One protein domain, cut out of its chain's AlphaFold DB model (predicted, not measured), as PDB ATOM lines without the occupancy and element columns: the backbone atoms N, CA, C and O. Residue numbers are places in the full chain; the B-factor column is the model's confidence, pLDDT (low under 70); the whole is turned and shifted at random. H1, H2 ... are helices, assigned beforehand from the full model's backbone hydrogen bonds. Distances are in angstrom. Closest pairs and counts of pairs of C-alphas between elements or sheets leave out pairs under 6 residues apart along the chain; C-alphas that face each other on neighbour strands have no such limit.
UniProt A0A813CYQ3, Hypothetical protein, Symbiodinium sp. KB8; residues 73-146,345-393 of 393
ATOM      1  N   SER A  73     634.505 337.288 454.831       47.59
ATOM      2  CA  SER A  73     634.575 336.588 456.110       47.59
ATOM      3  C   SER A  73     636.006 336.081 456.312       47.59
ATOM      4  O   SER A  73     636.523 335.371 455.444       47.59
ATOM      5  N   LEU A  74     636.661 336.503 457.397       46.31
ATOM      6  CA  LEU A  74     638.012 336.063 457.754       46.31
ATOM      7  C   LEU A  74     638.000 334.577 458.203       46.31
ATOM      8  O   LEU A  74     639.049 334.000 458.485       46.31
ATOM      9  N   THR A  75     636.830 333.917 458.196       47.25
ATOM     10  CA  THR A  75     636.677 332.499 458.514       47.25
ATOM     11  C   THR A  75     637.286 331.613 457.423       47.25
ATOM     12  O   THR A  75     636.831 331.559 456.277       47.25
ATOM     13  N   THR A  76     638.328 330.867 457.786       42.50
ATOM     14  CA  THR A  76     638.927 329.821 456.944       42.50
ATOM     15  C   THR A  76     638.074 328.549 456.891       42.50
ATOM     16  O   THR A  76     638.176 327.786 455.930       42.50
ATOM     17  N   GLU A  77     637.179 328.343 457.861       49.03
ATOM     18  CA  GLU A  77     636.183 327.267 457.867       49.03
ATOM     19  C   GLU A  77     634.790 327.823 457.557       49.03
ATOM     20  O   GLU A  77     634.060 328.270 458.444       49.03
ATOM     21  N   LYS A  78     634.403 327.796 456.279       57.59
ATOM     22  CA  LYS A  78     633.020 328.077 455.884       57.59
ATOM     23  C   LYS A  78     632.208 326.799 455.984       57.59
ATOM     24  O   LYS A  78     632.489 325.821 455.290       57.59
ATOM     25  N   GLU A  79     631.192 326.813 456.835       67.69
ATOM     26  CA  GLU A  79     630.247 325.708 456.898       67.69
ATOM     27  C   GLU A  79     629.445 325.664 455.592       67.69
ATOM     28  O   GLU A  79     628.918 326.674 455.117       67.69
ATOM     29  N   ARG A  80     629.406 324.491 454.956       76.25
ATOM     30  CA  ARG A  80     628.683 324.319 453.698       76.25
ATOM     31  C   ARG A  80     627.188 324.384 453.988       76.25
ATOM     32  O   ARG A  80     626.659 323.501 454.657       76.25
ATOM     33  N   LEU A  81     626.507 325.381 453.425       84.69
ATOM     34  CA  LEU A  81     625.053 325.452 453.502       84.69
ATOM     35  C   LEU A  81     624.429 324.240 452.803       84.69
ATOM     36  O   LEU A  81     624.636 323.990 451.614       84.69
ATOM     37  N   THR A  82     623.653 323.495 453.571       88.88
ATOM     38  CA  THR A  82     622.767 322.416 453.142       88.88
ATOM     39  C   THR A  82     621.380 322.655 453.737       88.88
ATOM     40  O   THR A  82     621.230 323.407 454.704       88.88
ATOM     41  N   LEU A  83     620.355 321.993 453.198       87.12
ATOM     42  CA  LEU A  83     619.007 322.046 453.777       87.12
ATOM     43  C   LEU A  83     619.012 321.561 455.235       87.12
ATOM     44  O   LEU A  83     618.418 322.191 456.106       87.12
ATOM     45  N   SER A  84     619.784 320.509 455.526       86.69
ATOM     46  CA  SER A  84     619.945 319.980 456.883       86.69
ATOM     47  C   SER A  84     620.563 321.005 457.838       86.69
ATOM     48  O   SER A  84     620.026 321.223 458.926       86.69
ATOM     49  N   THR A  85     621.640 321.688 457.436       88.31
ATOM     50  CA  THR A  85     622.271 322.713 458.283       88.31
ATOM     51  C   THR A  85     621.356 323.919 458.490       88.31
ATOM     52  O   THR A  85     621.321 324.449 459.595       88.31
ATOM     53  N   LEU A  86     620.572 324.331 457.483       86.31
ATOM     54  CA  LEU A  86     619.586 325.407 457.647       86.31
ATOM     55  C   LEU A  86     618.481 325.019 458.638       86.31
ATOM     56  O   LEU A  86     618.153 325.809 459.520       86.31
ATOM     57  N   ALA A  87     617.954 323.796 458.533       83.31
ATOM     58  CA  ALA A  87     616.885 323.307 459.400       83.31
ATOM     59  C   ALA A  87     617.327 323.166 460.867       83.31
ATOM     60  O   ALA A  87     616.578 323.489 461.787       83.31
ATOM     61  N   THR A  88     618.553 322.691 461.101       79.50
ATOM     62  CA  THR A  88     618.971 322.211 462.430       79.50
ATOM     63  C   THR A  88     619.919 323.150 463.165       79.50
ATOM     64  O   THR A  88     619.872 323.231 464.393       79.50
ATOM     65  N   SER A  89     620.766 323.893 462.455       75.12
ATOM     66  CA  SER A  89     621.865 324.614 463.091       75.12
ATOM     67  C   SER A  89     621.423 325.944 463.691       75.12
ATOM     68  O   SER A  89     620.628 326.694 463.122       75.12
ATOM     69  N   THR A  90     621.946 326.260 464.868       66.06
ATOM     70  CA  THR A  90     621.871 327.584 465.508       66.06
ATOM     71  C   THR A  90     623.238 328.273 465.526       66.06
ATOM     72  O   THR A  90     623.422 329.270 466.224       66.06
ATOM     73  N   ASP A  91     624.201 327.739 464.769       70.25
ATOM     74  CA  ASP A  91     625.580 328.210 464.722       70.25
ATOM     75  C   ASP A  91     625.698 329.535 463.947       70.25
ATOM     76  O   ASP A  91     625.078 329.739 462.901       70.25
ATOM     77  N   PHE A  92     626.538 330.442 464.448       70.12
ATOM     78  CA  PHE A  92     626.836 331.717 463.796       70.12
ATOM     79  C   PHE A  92     627.516 331.524 462.434       70.12
ATOM     80  O   PHE A  92     627.316 332.345 461.537       70.12
ATOM     81  N   ARG A  93     628.250 330.421 462.239       77.31
ATOM     82  CA  ARG A  93     628.893 330.085 460.958       77.31
ATOM     83  C   ARG A  93     627.885 329.982 459.813       77.31
ATOM     84  O   ARG A  93     628.198 330.350 458.683       77.31
ATOM     85  N   ILE A  94     626.649 329.573 460.110       85.31
ATOM     86  CA  ILE A  94     625.551 329.551 459.136       85.31
ATOM     87  C   ILE A  94     625.127 330.965 458.751       85.31
ATOM     88  O   ILE A  94     624.870 331.226 457.580       85.31
ATOM     89  N   THR A  95     625.085 331.899 459.706       87.50
ATOM     90  CA  THR A  95     624.736 333.293 459.397       87.50
ATOM     91  C   THR A  95     625.784 333.960 458.514       87.50
ATOM     92  O   THR A  95     625.402 334.635 457.565       87.50
ATOM     93  N   ASP A  96     627.076 333.703 458.739       85.50
ATOM     94  CA  ASP A  96     628.143 334.213 457.868       85.50
ATOM     95  C   ASP A  96     628.056 333.600 456.460       85.50
ATOM     96  O   ASP A  96     628.159 334.314 455.462       85.50
ATOM     97  N   ALA A  97     627.755 332.301 456.356       88.88
ATOM     98  CA  ALA A  97     627.553 331.648 455.064       88.88
ATOM     99  C   ALA A  97     626.318 332.184 454.307       88.88
ATOM    100  O   ALA A  97     626.355 332.294 453.080       88.88
ATOM    101  N   ILE A  98     625.240 332.554 455.012       92.12
ATOM    102  CA  ILE A  98     624.066 333.220 454.417       92.12
ATOM    103  C   ILE A  98     624.436 334.618 453.908       92.12
ATOM    104  O   ILE A  98     624.057 334.964 452.790       92.12
ATOM    105  N   ILE A  99     625.186 335.406 454.691       92.19
ATOM    106  CA  ILE A  99     625.655 336.738 454.272       92.19
ATOM    107  C   ILE A  99     626.471 336.621 452.988       92.19
ATOM    108  O   ILE A  99     626.197 337.336 452.030       92.19
ATOM    109  N   ASP A 100     627.435 335.698 452.945       89.88
ATOM    110  CA  ASP A 100     628.249 335.462 451.753       89.88
ATOM    111  C   ASP A 100     627.373 335.093 450.547       89.88
ATOM    112  O   ASP A 100     627.563 335.633 449.454       89.88
ATOM    113  N   ARG A 101     626.393 334.198 450.744       92.38
ATOM    114  CA  ARG A 101     625.509 333.706 449.678       92.38
ATOM    115  C   ARG A 101     624.600 334.791 449.103       92.38
ATOM    116  O   ARG A 101     624.335 334.757 447.906       92.38
ATOM    117  N   LEU A 102     624.146 335.729 449.935       94.38
ATOM    118  CA  LEU A 102     623.216 336.805 449.569       94.38
ATOM    119  C   LEU A 102     623.904 338.168 449.383       94.38
ATOM    120  O   LEU A 102     623.234 339.179 449.206       94.38
ATOM    121  N   SER A 103     625.238 338.217 449.416       91.12
ATOM    122  CA  SER A 103     626.011 339.470 449.417       91.12
ATOM    123  C   SER A 103     625.817 340.348 448.174       91.12
ATOM    124  O   SER A 103     626.004 341.562 448.255       91.12
ATOM    125  N   ASP A 104     625.423 339.750 447.047       90.94
ATOM    126  CA  ASP A 104     625.141 340.443 445.785       90.94
ATOM    127  C   ASP A 104     623.638 340.694 445.539       90.94
ATOM    128  O   ASP A 104     623.282 341.218 444.482       90.94
ATOM    129  N   ASP A 105     622.759 340.336 446.483       95.19
ATOM    130  CA  ASP A 105     621.310 340.518 446.366       95.19
ATOM    131  C   ASP A 105     620.863 341.904 446.878       95.19
ATOM    132  O   ASP A 105     621.066 342.269 448.040       95.19
ATOM    133  N   ASP A 106     620.221 342.685 446.002       96.19
ATOM    134  CA  ASP A 106     619.776 344.053 446.306       96.19
ATOM    135  C   ASP A 106     618.690 344.096 447.404       96.19
ATOM    136  O   ASP A 106     618.598 345.072 448.156       96.19
ATOM    137  N   LEU A 107     617.842 343.064 447.509       96.31
ATOM    138  CA  LEU A 107     616.810 342.973 448.542       96.31
ATOM    139  C   LEU A 107     617.439 342.649 449.902       96.31
ATOM    140  O   LEU A 107     617.041 343.231 450.916       96.31
ATOM    141  N   PHE A 108     618.462 341.790 449.925       96.88
ATOM    142  CA  PHE A 108     619.253 341.529 451.126       96.88
ATOM    143  C   PHE A 108     619.987 342.784 451.613       96.88
ATOM    144  O   PHE A 108     619.951 343.077 452.810       96.88
ATOM    145  N   GLU A 109     620.590 343.570 450.713       95.56
ATOM    146  CA  GLU A 109     621.241 344.841 451.068       95.56
ATOM    147  C   GLU A 109     620.249 345.817 451.725       95.56
ATOM    148  O   GLU A 109     620.525 346.363 452.798       95.56
ATOM    149  N   LYS A 110     619.052 345.987 451.146       96.50
ATOM    150  CA  LYS A 110     617.994 346.833 451.728       96.50
ATOM    151  C   LYS A 110     617.541 346.339 453.101       96.50
ATOM    152  O   LYS A 110     617.375 347.147 454.015       96.50
ATOM    153  N   LEU A 111     617.353 345.027 453.258       96.44
ATOM    154  CA  LEU A 111     616.984 344.423 454.538       96.44
ATOM    155  C   LEU A 111     618.078 344.623 455.595       96.44
ATOM    156  O   LEU A 111     617.767 344.935 456.745       96.44
ATOM    157  N   ALA A 112     619.349 344.491 455.213       95.88
ATOM    158  CA  ALA A 112     620.479 344.720 456.104       95.88
ATOM    159  C   ALA A 112     620.537 346.172 456.599       95.88
ATOM    160  O   ALA A 112     620.670 346.382 457.803       95.88
ATOM    161  N   ILE A 113     620.369 347.158 455.709       95.12
ATOM    162  CA  ILE A 113     620.303 348.586 456.078       95.12
ATOM    163  C   ILE A 113     619.135 348.838 457.041       95.12
ATOM    164  O   ILE A 113     619.292 349.490 458.071       95.12
ATOM    165  N   PHE A 114     617.960 348.281 456.740       95.25
ATOM    166  CA  PHE A 114     616.786 348.436 457.595       95.25
ATOM    167  C   PHE A 114     617.009 347.861 459.004       95.25
ATOM    168  O   PHE A 114     616.698 348.510 460.005       95.25
ATOM    169  N   GLU A 115     617.556 346.647 459.109       95.00
ATOM    170  CA  GLU A 115     617.838 346.030 460.408       95.00
ATOM    171  C   GLU A 115     618.990 346.745 461.145       95.00
ATOM    172  O   GLU A 115     618.949 346.833 462.372       95.00
ATOM    173  N   GLU A 116     619.976 347.315 460.443       93.81
ATOM    174  CA  GLU A 116     621.007 348.177 461.041       93.81
ATOM    175  C   GLU A 116     620.387 349.407 461.718       93.81
ATOM    176  O   GLU A 116     620.643 349.645 462.903       93.81
ATOM    177  N   ASP A 117     619.528 350.144 461.010       93.44
ATOM    178  CA  ASP A 117     618.846 351.327 461.542       93.44
ATOM    179  C   ASP A 117     618.024 350.993 462.794       93.44
ATOM    180  O   ASP A 117     618.011 351.752 463.770       93.44
ATOM    181  N   LEU A 118     617.341 349.843 462.794       92.75
ATOM    182  CA  LEU A 118     616.611 349.359 463.964       92.75
ATOM    183  C   LEU A 118     617.546 349.023 465.129       92.75
ATOM    184  O   LEU A 118     617.228 349.343 466.275       92.75
ATOM    185  N   LEU A 119     618.690 348.391 464.859       91.44
ATOM    186  CA  LEU A 119     619.674 348.062 465.890       91.44
ATOM    187  C   LEU A 119     620.311 349.308 466.501       91.44
ATOM    188  O   LEU A 119     620.535 349.318 467.709       91.44
ATOM    189  N   ILE A 120     620.606 350.333 465.699       90.62
ATOM    190  CA  ILE A 120     621.140 351.611 466.186       90.62
ATOM    191  C   ILE A 120     620.109 352.283 467.091       90.62
ATOM    192  O   ILE A 120     620.404 352.523 468.257       90.62
ATOM    193  N   LYS A 121     618.876 352.473 466.604       91.44
ATOM    194  CA  LYS A 121     617.794 353.087 467.391       91.44
ATOM    195  C   LYS A 121     617.555 352.355 468.706       91.44
ATOM    196  O   LYS A 121     617.410 352.995 469.741       91.44
ATOM    197  N   ARG A 122     617.526 351.019 468.669       89.19
ATOM    198  CA  ARG A 122     617.360 350.203 469.874       89.19
ATOM    199  C   ARG A 122     618.537 350.366 470.828       89.19
ATOM    200  O   ARG A 122     618.314 350.503 472.019       89.19
ATOM    201  N   ASP A 123     619.771 350.322 470.330       89.44
ATOM    202  CA  ASP A 123     620.956 350.457 471.179       89.44
ATOM    203  C   ASP A 123     621.013 351.828 471.862       89.44
ATOM    204  O   ASP A 123     621.342 351.886 473.045       89.44
ATOM    205  N   ASP A 124     620.644 352.899 471.158       89.31
ATOM    206  CA  ASP A 124     620.601 354.251 471.721       89.31
ATOM    207  C   ASP A 124     619.487 354.380 472.776       89.31
ATOM    208  O   ASP A 124     619.735 354.857 473.883       89.31
ATOM    209  N   GLN A 125     618.283 353.876 472.477       87.69
ATOM    210  CA  GLN A 125     617.164 353.850 473.428       87.69
ATOM    211  C   GLN A 125     617.486 353.014 474.671       87.69
ATOM    212  O   GLN A 125     617.256 353.466 475.792       87.69
ATOM    213  N   ASP A 126     618.039 351.812 474.488       85.94
ATOM    214  CA  ASP A 126     618.484 350.956 475.586       85.94
ATOM    215  C   ASP A 126     619.512 351.710 476.438       85.94
ATOM    216  O   ASP A 126     619.358 351.783 477.652       85.94
ATOM    217  N   ALA A 127     620.534 352.320 475.827       87.81
ATOM    218  CA  ALA A 127     621.578 353.037 476.553       87.81
ATOM    219  C   ALA A 127     621.022 354.198 477.395       87.81
ATOM    220  O   ALA A 127     621.432 354.375 478.544       87.81
ATOM    221  N   GLU A 128     620.077 354.977 476.864       89.62
ATOM    222  CA  GLU A 128     619.409 356.048 477.612       89.62
ATOM    223  C   GLU A 128     618.603 355.507 478.800       89.62
ATOM    224  O   GLU A 128     618.727 356.005 479.922       89.62
ATOM    225  N   LEU A 129     617.808 354.456 478.576       87.25
ATOM    226  CA  LEU A 129     616.979 353.846 479.615       87.25
ATOM    227  C   LEU A 129     617.819 353.186 480.711       87.25
ATOM    228  O   LEU A 129     617.496 353.327 481.893       87.25
ATOM    229  N   LEU A 130     618.901 352.502 480.334       87.69
ATOM    230  CA  LEU A 130     619.835 351.875 481.262       87.69
ATOM    231  C   LEU A 130     620.523 352.932 482.127       87.69
ATOM    232  O   LEU A 130     620.504 352.813 483.350       87.69
ATOM    233  N   LYS A 131     621.045 354.010 481.523       88.62
ATOM    234  CA  LYS A 131     621.653 355.129 482.265       88.62
ATOM    235  C   LYS A 131     620.674 355.762 483.247       88.62
ATOM    236  O   LYS A 131     621.037 355.992 484.397       88.62
ATOM    237  N   ALA A 132     619.435 356.009 482.822       88.62
ATOM    238  CA  ALA A 132     618.411 356.583 483.690       88.62
ATOM    239  C   ALA A 132     618.055 355.656 484.866       88.62
ATOM    240  O   ALA A 132     617.965 356.116 486.003       88.62
ATOM    241  N   GLY A 133     617.887 354.353 484.609       87.94
ATOM    242  CA  GLY A 133     617.589 353.363 485.650       87.94
ATOM    243  C   GLY A 133     618.720 353.217 486.671       87.94
ATOM    244  O   GLY A 133     618.469 353.131 487.871       87.94
ATOM    245  N   ILE A 134     619.968 353.255 486.206       89.25
ATOM    246  CA  ILE A 134     621.158 353.245 487.059       89.25
ATOM    247  C   ILE A 134     621.262 354.522 487.897       89.25
ATOM    248  O   ILE A 134     621.465 354.426 489.105       89.25
ATOM    249  N   GLN A 135     621.096 355.704 487.289       90.25
ATOM    250  CA  GLN A 135     621.178 356.977 488.014       90.25
ATOM    251  C   GLN A 135     620.133 357.047 489.126       90.25
ATOM    252  O   GLN A 135     620.467 357.383 490.257       90.25
ATOM    253  N   LYS A 136     618.897 356.628 488.831       88.06
ATOM    254  CA  LYS A 136     617.847 356.495 489.842       88.06
ATOM    255  C   LYS A 136     618.289 355.586 490.999       88.06
ATOM    256  O   LYS A 136     618.107 355.942 492.155       88.06
ATOM    257  N   GLY A 137     618.918 354.451 490.692       86.69
ATOM    258  CA  GLY A 137     619.471 353.540 491.696       86.69
ATOM    259  C   GLY A 137     620.552 354.154 492.585       86.69
ATOM    260  O   GLY A 137     620.615 353.842 493.771       86.69
ATOM    261  N   ILE A 138     621.394 355.026 492.027       88.81
ATOM    262  CA  ILE A 138     622.405 355.772 492.788       88.81
ATOM    263  C   ILE A 138     621.723 356.788 493.709       88.81
ATOM    264  O   ILE A 138     622.041 356.845 494.895       88.81
ATOM    265  N   ASP A 139     620.765 357.553 493.182       88.88
ATOM    266  CA  ASP A 139     620.046 358.590 493.931       88.88
ATOM    267  C   ASP A 139     619.245 357.997 495.106       88.88
ATOM    268  O   ASP A 139     619.146 358.603 496.172       88.88
ATOM    269  N   GLU A 140     618.713 356.783 494.933       84.62
ATOM    270  CA  GLU A 140     617.994 356.016 495.959       84.62
ATOM    271  C   GLU A 140     618.929 355.263 496.928       84.62
ATOM    272  O   GLU A 140     618.459 354.640 497.880       84.62
ATOM    273  N   GLY A 141     620.248 355.303 496.712       83.19
ATOM    274  CA  GLY A 141     621.242 354.614 497.543       83.19
ATOM    275  C   GLY A 141     621.301 353.094 497.347       83.19
ATOM    276  O   GLY A 141     621.979 352.408 498.111       83.19
ATOM    277  N   ALA A 142     620.623 352.561 496.328       82.81
ATOM    278  CA  ALA A 142     620.648 351.143 495.971       82.81
ATOM    279  C   ALA A 142     621.938 350.736 495.234       82.81
ATOM    280  O   ALA A 142     622.305 349.563 495.240       82.81
ATOM    281  N   LEU A 143     622.631 351.693 494.604       85.31
ATOM    282  CA  LEU A 143     623.926 351.488 493.955       85.31
ATOM    283  C   LEU A 143     624.957 352.524 494.390       85.31
ATOM    284  O   LEU A 143     624.660 353.703 494.560       85.31
ATOM    285  N   VAL A 144     626.211 352.083 494.469       86.75
ATOM    286  CA  VAL A 144     627.362 352.969 494.644       86.75
ATOM    287  C   VAL A 144     627.995 353.213 493.280       86.75
ATOM    288  O   VAL A 144     628.380 352.269 492.588       86.75
ATOM    289  N   ALA A 145     628.107 354.482 492.891       86.19
ATOM    290  CA  ALA A 145     628.786 354.854 491.660       86.19
ATOM    291  C   ALA A 145     630.270 354.452 491.709       86.19
ATOM    292  O   ALA A 145     630.921 354.653 492.741       86.19
ATOM    293  N   PRO A 146     630.842 353.922 490.612       83.56
ATOM    294  CA  PRO A 146     632.272 353.675 490.560       83.56
ATOM    295  C   PRO A 146     633.013 355.015 490.666       83.56
ATOM    296  O   PRO A 146     632.674 355.980 489.982       83.56
ATOM    297  N   SER A 345     632.783 352.486 459.515       79.25
ATOM    298  CA  SER A 345     632.758 351.981 458.136       79.25
ATOM    299  C   SER A 345     632.199 350.561 457.999       79.25
ATOM    300  O   SER A 345     631.938 350.117 456.885       79.25
ATOM    301  N   CYS A 346     632.032 349.841 459.109       83.12
ATOM    302  CA  CYS A 346     631.605 348.447 459.167       83.12
ATOM    303  C   CYS A 346     630.288 348.264 459.942       83.12
ATOM    304  O   CYS A 346     629.930 347.130 460.259       83.12
ATOM    305  N   ASN A 347     629.546 349.336 460.246       85.31
ATOM    306  CA  ASN A 347     628.281 349.222 460.983       85.31
ATOM    307  C   ASN A 347     627.229 348.366 460.243       85.31
ATOM    308  O   ASN A 347     626.529 347.588 460.901       85.31
ATOM    309  N   LEU A 348     627.226 348.376 458.902       90.19
ATOM    310  CA  LEU A 348     626.343 347.543 458.070       90.19
ATOM    311  C   LEU A 348     626.482 346.039 458.353       90.19
ATOM    312  O   LEU A 348     625.507 345.297 458.233       90.19
ATOM    313  N   LEU A 349     627.648 345.583 458.828       88.81
ATOM    314  CA  LEU A 349     627.856 344.188 459.230       88.81
ATOM    315  C   LEU A 349     626.875 343.754 460.329       88.81
ATOM    316  O   LEU A 349     626.427 342.607 460.365       88.81
ATOM    317  N   ARG A 350     626.497 344.674 461.224       90.69
ATOM    318  CA  ARG A 350     625.503 344.417 462.277       90.69
ATOM    319  C   ARG A 350     624.132 344.147 461.658       90.69
ATOM    320  O   ARG A 350     623.453 343.208 462.075       90.69
ATOM    321  N   GLY A 351     623.765 344.943 460.654       93.31
ATOM    322  CA  GLY A 351     622.543 344.792 459.870       93.31
ATOM    323  C   GLY A 351     622.507 343.482 459.092       93.31
ATOM    324  O   GLY A 351     621.545 342.729 459.211       93.31
ATOM    325  N   GLN A 352     623.587 343.143 458.385       93.44
ATOM    326  CA  GLN A 352     623.697 341.895 457.619       93.44
ATOM    327  C   GLN A 352     623.595 340.655 458.507       93.44
ATOM    328  O   GLN A 352     622.826 339.746 458.203       93.44
ATOM    329  N   ARG A 353     624.297 340.635 459.649       91.19
ATOM    330  CA  ARG A 353     624.175 339.553 460.643       91.19
ATOM    331  C   ARG A 353     622.747 339.408 461.141       91.19
ATOM    332  O   ARG A 353     622.244 338.294 461.266       91.19
ATOM    333  N   ARG A 354     622.067 340.525 461.408       92.44
ATOM    334  CA  ARG A 354     620.681 340.492 461.872       92.44
ATOM    335  C   ARG A 354     619.715 340.021 460.788       92.44
ATOM    336  O   ARG A 354     618.858 339.192 461.086       92.44
ATOM    337  N   ALA A 355     619.871 340.499 459.558       94.88
ATOM    338  CA  ALA A 355     619.100 340.055 458.404       94.88
ATOM    339  C   ALA A 355     619.279 338.546 458.178       94.88
ATOM    340  O   ALA A 355     618.292 337.816 458.134       94.88
ATOM    341  N   ALA A 356     620.521 338.053 458.165       93.81
ATOM    342  CA  ALA A 356     620.827 336.632 458.013       93.81
ATOM    343  C   ALA A 356     620.203 335.764 459.118       93.81
ATOM    344  O   ALA A 356     619.666 334.700 458.829       93.81
ATOM    345  N   GLN A 357     620.192 336.225 460.374       92.19
ATOM    346  CA  GLN A 357     619.496 335.531 461.468       92.19
ATOM    347  C   GLN A 357     617.980 335.444 461.251       92.19
ATOM    348  O   GLN A 357     617.377 334.418 461.559       92.19
ATOM    349  N   ARG A 358     617.348 336.516 460.753       94.06
ATOM    350  CA  ARG A 358     615.906 336.523 460.446       94.06
ATOM    351  C   ARG A 358     615.584 335.567 459.305       94.06
ATOM    352  O   ARG A 358     614.651 334.786 459.433       94.06
ATOM    353  N   ILE A 359     616.395 335.602 458.251       95.56
ATOM    354  CA  ILE A 359     616.281 334.706 457.096       95.56
ATOM    355  C   ILE A 359     616.470 333.255 457.531       95.56
ATOM    356  O   ILE A 359     615.676 332.412 457.145       95.56
ATOM    357  N   LEU A 360     617.455 332.954 458.384       94.12
ATOM    358  CA  LEU A 360     617.643 331.608 458.929       94.12
ATOM    359  C   LEU A 360     616.429 331.145 459.747       94.12
ATOM    360  O   LEU A 360     616.024 329.994 459.638       94.12
ATOM    361  N   GLY A 361     615.851 332.031 460.564       92.56
ATOM    362  CA  GLY A 361     614.630 331.736 461.316       92.56
ATOM    363  C   GLY A 361     613.459 331.376 460.400       92.56
ATOM    364  O   GLY A 361     612.827 330.347 460.602       92.56
ATOM    365  N   GLU A 362     613.225 332.175 459.360       94.75
ATOM    366  CA  GLU A 362     612.161 331.912 458.384       94.75
ATOM    367  C   GLU A 362     612.447 330.662 457.537       94.75
ATOM    368  O   GLU A 362     611.563 329.841 457.319       94.75
ATOM    369  N   ALA A 363     613.699 330.444 457.130       94.06
ATOM    370  CA  ALA A 363     614.112 329.245 456.405       94.06
ATOM    371  C   ALA A 363     613.808 327.963 457.200       94.06
ATOM    372  O   ALA A 363     613.375 326.971 456.620       94.06
ATOM    373  N   LYS A 364     613.978 327.982 458.529       93.12
ATOM    374  CA  LYS A 364     613.579 326.865 459.403       93.12
ATOM    375  C   LYS A 364     612.072 326.645 459.422       93.12
ATOM    376  O   LYS A 364     611.634 325.500 459.404       93.12
ATOM    377  N   GLU A 365     611.289 327.719 459.441       92.38
ATOM    378  CA  GLU A 365     609.824 327.651 459.394       92.38
ATOM    379  C   GLU A 365     609.287 327.159 458.043       92.38
ATOM    380  O   GLU A 365     608.230 326.530 457.991       92.38
ATOM    381  N   ILE A 366     610.001 327.420 456.947       92.94
ATOM    382  CA  ILE A 366     609.692 326.869 455.621       92.94
ATOM    383  C   ILE A 366     610.032 325.374 455.585       92.94
ATOM    384  O   ILE A 366     609.206 324.553 455.175       92.94
ATOM    385  N   LEU A 367     611.219 325.004 456.075       92.38
ATOM    386  CA  LEU A 367     611.697 323.617 456.109       92.38
ATOM    387  C   LEU A 367     610.953 322.727 457.115       92.38
ATOM    388  O   LEU A 367     610.993 321.507 457.008       92.38
ATOM    389  N   SER A 368     610.250 323.305 458.093       90.38
ATOM    390  CA  SER A 368     609.368 322.540 458.985       90.38
ATOM    391  C   SER A 368     608.052 322.132 458.311       90.38
ATOM    392  O   SER A 368     607.361 321.239 458.801       90.38
ATOM    393  N   LYS A 369     607.703 322.776 457.188       89.75
ATOM    394  CA  LYS A 369     606.449 322.568 456.442       89.75
ATOM    395  C   LYS A 369     606.664 321.893 455.090       89.75
ATOM    396  O   LYS A 369     605.710 321.365 454.523       89.75
ATOM    397  N   THR A 370     607.882 321.947 454.561       85.50
ATOM    398  CA  THR A 370     608.245 321.454 453.231       85.50
ATOM    399  C   THR A 370     609.650 320.861 453.264       85.50
ATOM    400  O   THR A 370     610.482 321.309 454.046       85.50
ATOM    401  N   ASP A 371     609.949 319.903 452.387       77.75
ATOM    402  CA  ASP A 371     611.299 319.320 452.311       77.75
ATOM    403  C   ASP A 371     612.334 320.271 451.670       77.75
ATOM    404  O   ASP A 371     613.536 320.039 451.785       77.75
ATOM    405  N   GLY A 372     611.873 321.369 451.053       73.31
ATOM    406  CA  GLY A 372     612.690 322.370 450.367       73.31
ATOM    407  C   GLY A 372     613.328 321.857 449.068       73.31
ATOM    408  O   GLY A 372     613.946 320.798 449.031       73.31
ATOM    409  N   ASP A 373     613.244 322.633 447.985       77.81
ATOM    410  CA  ASP A 373     613.791 322.204 446.685       77.81
ATOM    411  C   ASP A 373     615.320 322.343 446.613       77.81
ATOM    412  O   ASP A 373     616.038 321.492 446.088       77.81
ATOM    413  N   SER A 374     615.843 323.459 447.123       91.44
ATOM    414  CA  SER A 374     617.275 323.755 447.169       91.44
ATOM    415  C   SER A 374     617.567 324.824 448.217       91.44
ATOM    416  O   SER A 374     616.682 325.587 448.603       91.44
ATOM    417  N   VAL A 375     618.828 324.911 448.653       91.75
ATOM    418  CA  VAL A 375     619.286 325.956 449.588       91.75
ATOM    419  C   VAL A 375     618.944 327.352 449.062       91.75
ATOM    420  O   VAL A 375     618.443 328.177 449.817       91.75
ATOM    421  N   ASP A 376     619.160 327.605 447.771       93.00
ATOM    422  CA  ASP A 376     618.904 328.920 447.177       93.00
ATOM    423  C   ASP A 376     617.414 329.246 447.116       93.00
ATOM    424  O   ASP A 376     617.025 330.370 447.417       93.00
ATOM    425  N   ALA A 377     616.575 328.266 446.766       93.38
ATOM    426  CA  ALA A 377     615.128 328.452 446.741       93.38
ATOM    427  C   ALA A 377     614.601 328.828 448.133       93.38
ATOM    428  O   ALA A 377     613.905 329.831 448.274       93.38
ATOM    429  N   VAL A 378     615.019 328.086 449.163       95.12
ATOM    430  CA  VAL A 378     614.605 328.327 450.553       95.12
ATOM    431  C   VAL A 378     615.101 329.683 451.057       95.12
ATOM    432  O   VAL A 378     614.338 330.422 451.673       95.12
ATOM    433  N   LEU A 379     616.360 330.046 450.791       95.69
ATOM    434  CA  LEU A 379     616.896 331.344 451.214       95.69
ATOM    435  C   LEU A 379     616.217 332.514 450.498       95.69
ATOM    436  O   LEU A 379     615.943 333.526 451.141       95.69
ATOM    437  N   ASN A 380     615.913 332.379 449.205       95.56
ATOM    438  CA  ASN A 380     615.212 333.412 448.445       95.56
ATOM    439  C   ASN A 380     613.768 333.589 448.931       95.56
ATOM    440  O   ASN A 380     613.318 334.721 449.106       95.56
ATOM    441  N   GLU A 381     613.051 332.495 449.192       95.62
ATOM    442  CA  GLU A 381     611.695 332.543 449.748       95.62
ATOM    443  C   GLU A 381     611.685 333.161 451.154       95.62
ATOM    444  O   GLU A 381     610.881 334.052 451.443       95.62
ATOM    445  N   ALA A 382     612.628 332.759 452.011       96.44
ATOM    446  CA  ALA A 382     612.803 333.328 453.341       96.44
ATOM    447  C   ALA A 382     613.128 334.830 453.279       96.44
ATOM    448  O   ALA A 382     612.522 335.627 453.999       96.44
ATOM    449  N   LEU A 383     614.040 335.241 452.391       97.44
ATOM    450  CA  LEU A 383     614.387 336.646 452.177       97.44
ATOM    451  C   LEU A 383     613.165 337.465 451.747       97.44
ATOM    452  O   LEU A 383     612.896 338.507 452.344       97.44
ATOM    453  N   GLN A 384     612.397 336.989 450.763       96.88
ATOM    454  CA  GLN A 384     611.183 337.670 450.303       96.88
ATOM    455  C   GLN A 384     610.133 337.782 451.409       96.88
ATOM    456  O   GLN A 384     609.529 338.841 451.584       96.88
ATOM    457  N   THR A 385     609.933 336.714 452.181       96.31
ATOM    458  CA  THR A 385     608.959 336.680 453.277       96.31
ATOM    459  C   THR A 385     609.329 337.674 454.375       96.31
ATOM    460  O   THR A 385     608.497 338.496 454.774       96.31
ATOM    461  N   VAL A 386     610.594 337.676 454.804       96.44
ATOM    462  CA  VAL A 386     611.097 338.622 455.807       96.44
ATOM    463  C   VAL A 386     611.014 340.057 455.288       96.44
ATOM    464  O   VAL A 386     610.517 340.924 456.004       96.44
ATOM    465  N   ALA A 387     611.449 340.323 454.055       95.06
ATOM    466  CA  ALA A 387     611.408 341.664 453.472       95.06
ATOM    467  C   ALA A 387     609.972 342.198 453.348       95.06
ATOM    468  O   ALA A 387     609.694 343.328 453.754       95.06
ATOM    469  N   LYS A 388     609.033 341.364 452.886       94.88
ATOM    470  CA  LYS A 388     607.610 341.712 452.790       94.88
ATOM    471  C   LYS A 388     607.000 342.018 454.155       94.88
ATOM    472  O   LYS A 388     606.271 342.994 454.281       94.88
ATOM    473  N   GLY A 389     607.332 341.241 455.189       91.44
ATOM    474  CA  GLY A 389     606.901 341.505 456.568       91.44
ATOM    475  C   GLY A 389     607.454 342.809 457.168       91.44
ATOM    476  O   GLY A 389     607.066 343.193 458.272       91.44
ATOM    477  N   ARG A 390     608.371 343.483 456.464       89.94
ATOM    478  CA  ARG A 390     608.980 344.768 456.828       89.94
ATOM    479  C   ARG A 390     608.641 345.898 455.850       89.94
ATOM    480  O   ARG A 390     609.226 346.969 455.971       89.94
ATOM    481  N   ASP A 391     607.744 345.656 454.894       90.56
ATOM    482  CA  ASP A 391     607.408 346.589 453.810       90.56
ATOM    483  C   ASP A 391     608.628 347.034 452.977       90.56
ATOM    484  O   ASP A 391     608.696 348.160 452.478       90.56
ATOM    485  N   ILE A 392     609.611 346.141 452.814       88.81
ATOM    486  CA  ILE A 392     610.798 346.365 451.985       88.81
ATOM    487  C   ILE A 392     610.530 345.783 450.594       88.81
ATOM    488  O   ILE A 392     610.222 344.597 450.466       88.81
ATOM    489  N   GLN A 393     610.636 346.632 449.566       76.62
ATOM    490  CA  GLN A 393     610.454 346.280 448.150       76.62
ATOM    491  C   GLN A 393     611.779 346.152 447.413       76.62
ATOM    492  O   GLN A 393     612.661 347.025 447.618       76.62
TER     493      GLN A 393
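What this domain is: This is residues 73 to 146 and 345 to 393 of the 393 residues of the protein "Hypothetical protein" of Symbiodinium sp. KB8 (UniProt A0A813CYQ3). One long helix, H3, runs out of a small cluster of four other helices like a handle from a head, and its residues 121 to 133 stick out with nothing beside them. In the head, H4 is the core: it crosses H3 near the beginning of H3, and H1, H2 and H5 pack on it at large angles. The printed part has 123 residues with five named helices, H1 to H5 in order along the chain, and no named strand; the class is all helix, and the helix packing is mostly crossed. The whole is loose, with a radius of gyration of the C-alphas of 18.6 A, and elongated, spanning 60 by 33 by 31 A, with H3 making most of the length.

How they stand to each other: H3, residues 106 to 139, touches H4, residues 348 to 367, with its residues 108 to 119 alone. Their closest C-alphas, those of Glu 116 and Gly 351, are 3.9 A apart, and the two are only just about perpendicular at 71 degrees. H4 is the hub, touching four helices. H5, residues 375 to 388, touches H4 at a steep tilt of 70.0 degrees, only just short of about perpendicular, opposite ways; the closest C-alphas, of Ala 363 and Ala 382, are 5.3 A apart. H5 also touches H3, the same way at a steep tilt of 59 degrees, with the C-alphas of Leu 111 and Ala 387 closest at 6.3 A. H2, residues 92 to 102, touches H4 about perpendicular at 84 degrees, with the C-alphas of Thr 95 and Ala 356 closest at 5.3 A. H2 and H5 are near each other. H1, residues 83 to 88, touches H4 about perpendicular at 83 degrees, with the C-alphas of Ala 87 and Lys 364 closest at 4.9 A. H1 and H3 are apart. In H1, H2, H3, H4 and H5 every O i to N i+4 pair is within hydrogen-bond range.

Where its parts are: H3 measures 49.8 A from C-alpha 106 at (619.776, 344.053, 446.306) to C-alpha 139 at (620.046, 358.590, 493.931). H4 measures 28.1 A, H5 19.9 A, H2 15.5 A and H1 8.7 A. H1 begins at C-alpha 83 (619.007, 322.046, 453.777), and H5 ends at C-alpha 388 (607.610, 341.712, 452.790).

The domain as a whole: The C-alphas farthest apart, of Gly 141 and Asp 373, are 60.8 A from each other. Residues 147 to 344 are not printed, and C-alphas 146 and 345 are 32.5 A apart across this cut, which lies in the link from H3 to H4. The links H1 to H2 and H2 to H3 are tight, and H4 to H5 is short. The mean pLDDT of the printed part is 87.2; residues 73 to 79 and residue 90 are under 70.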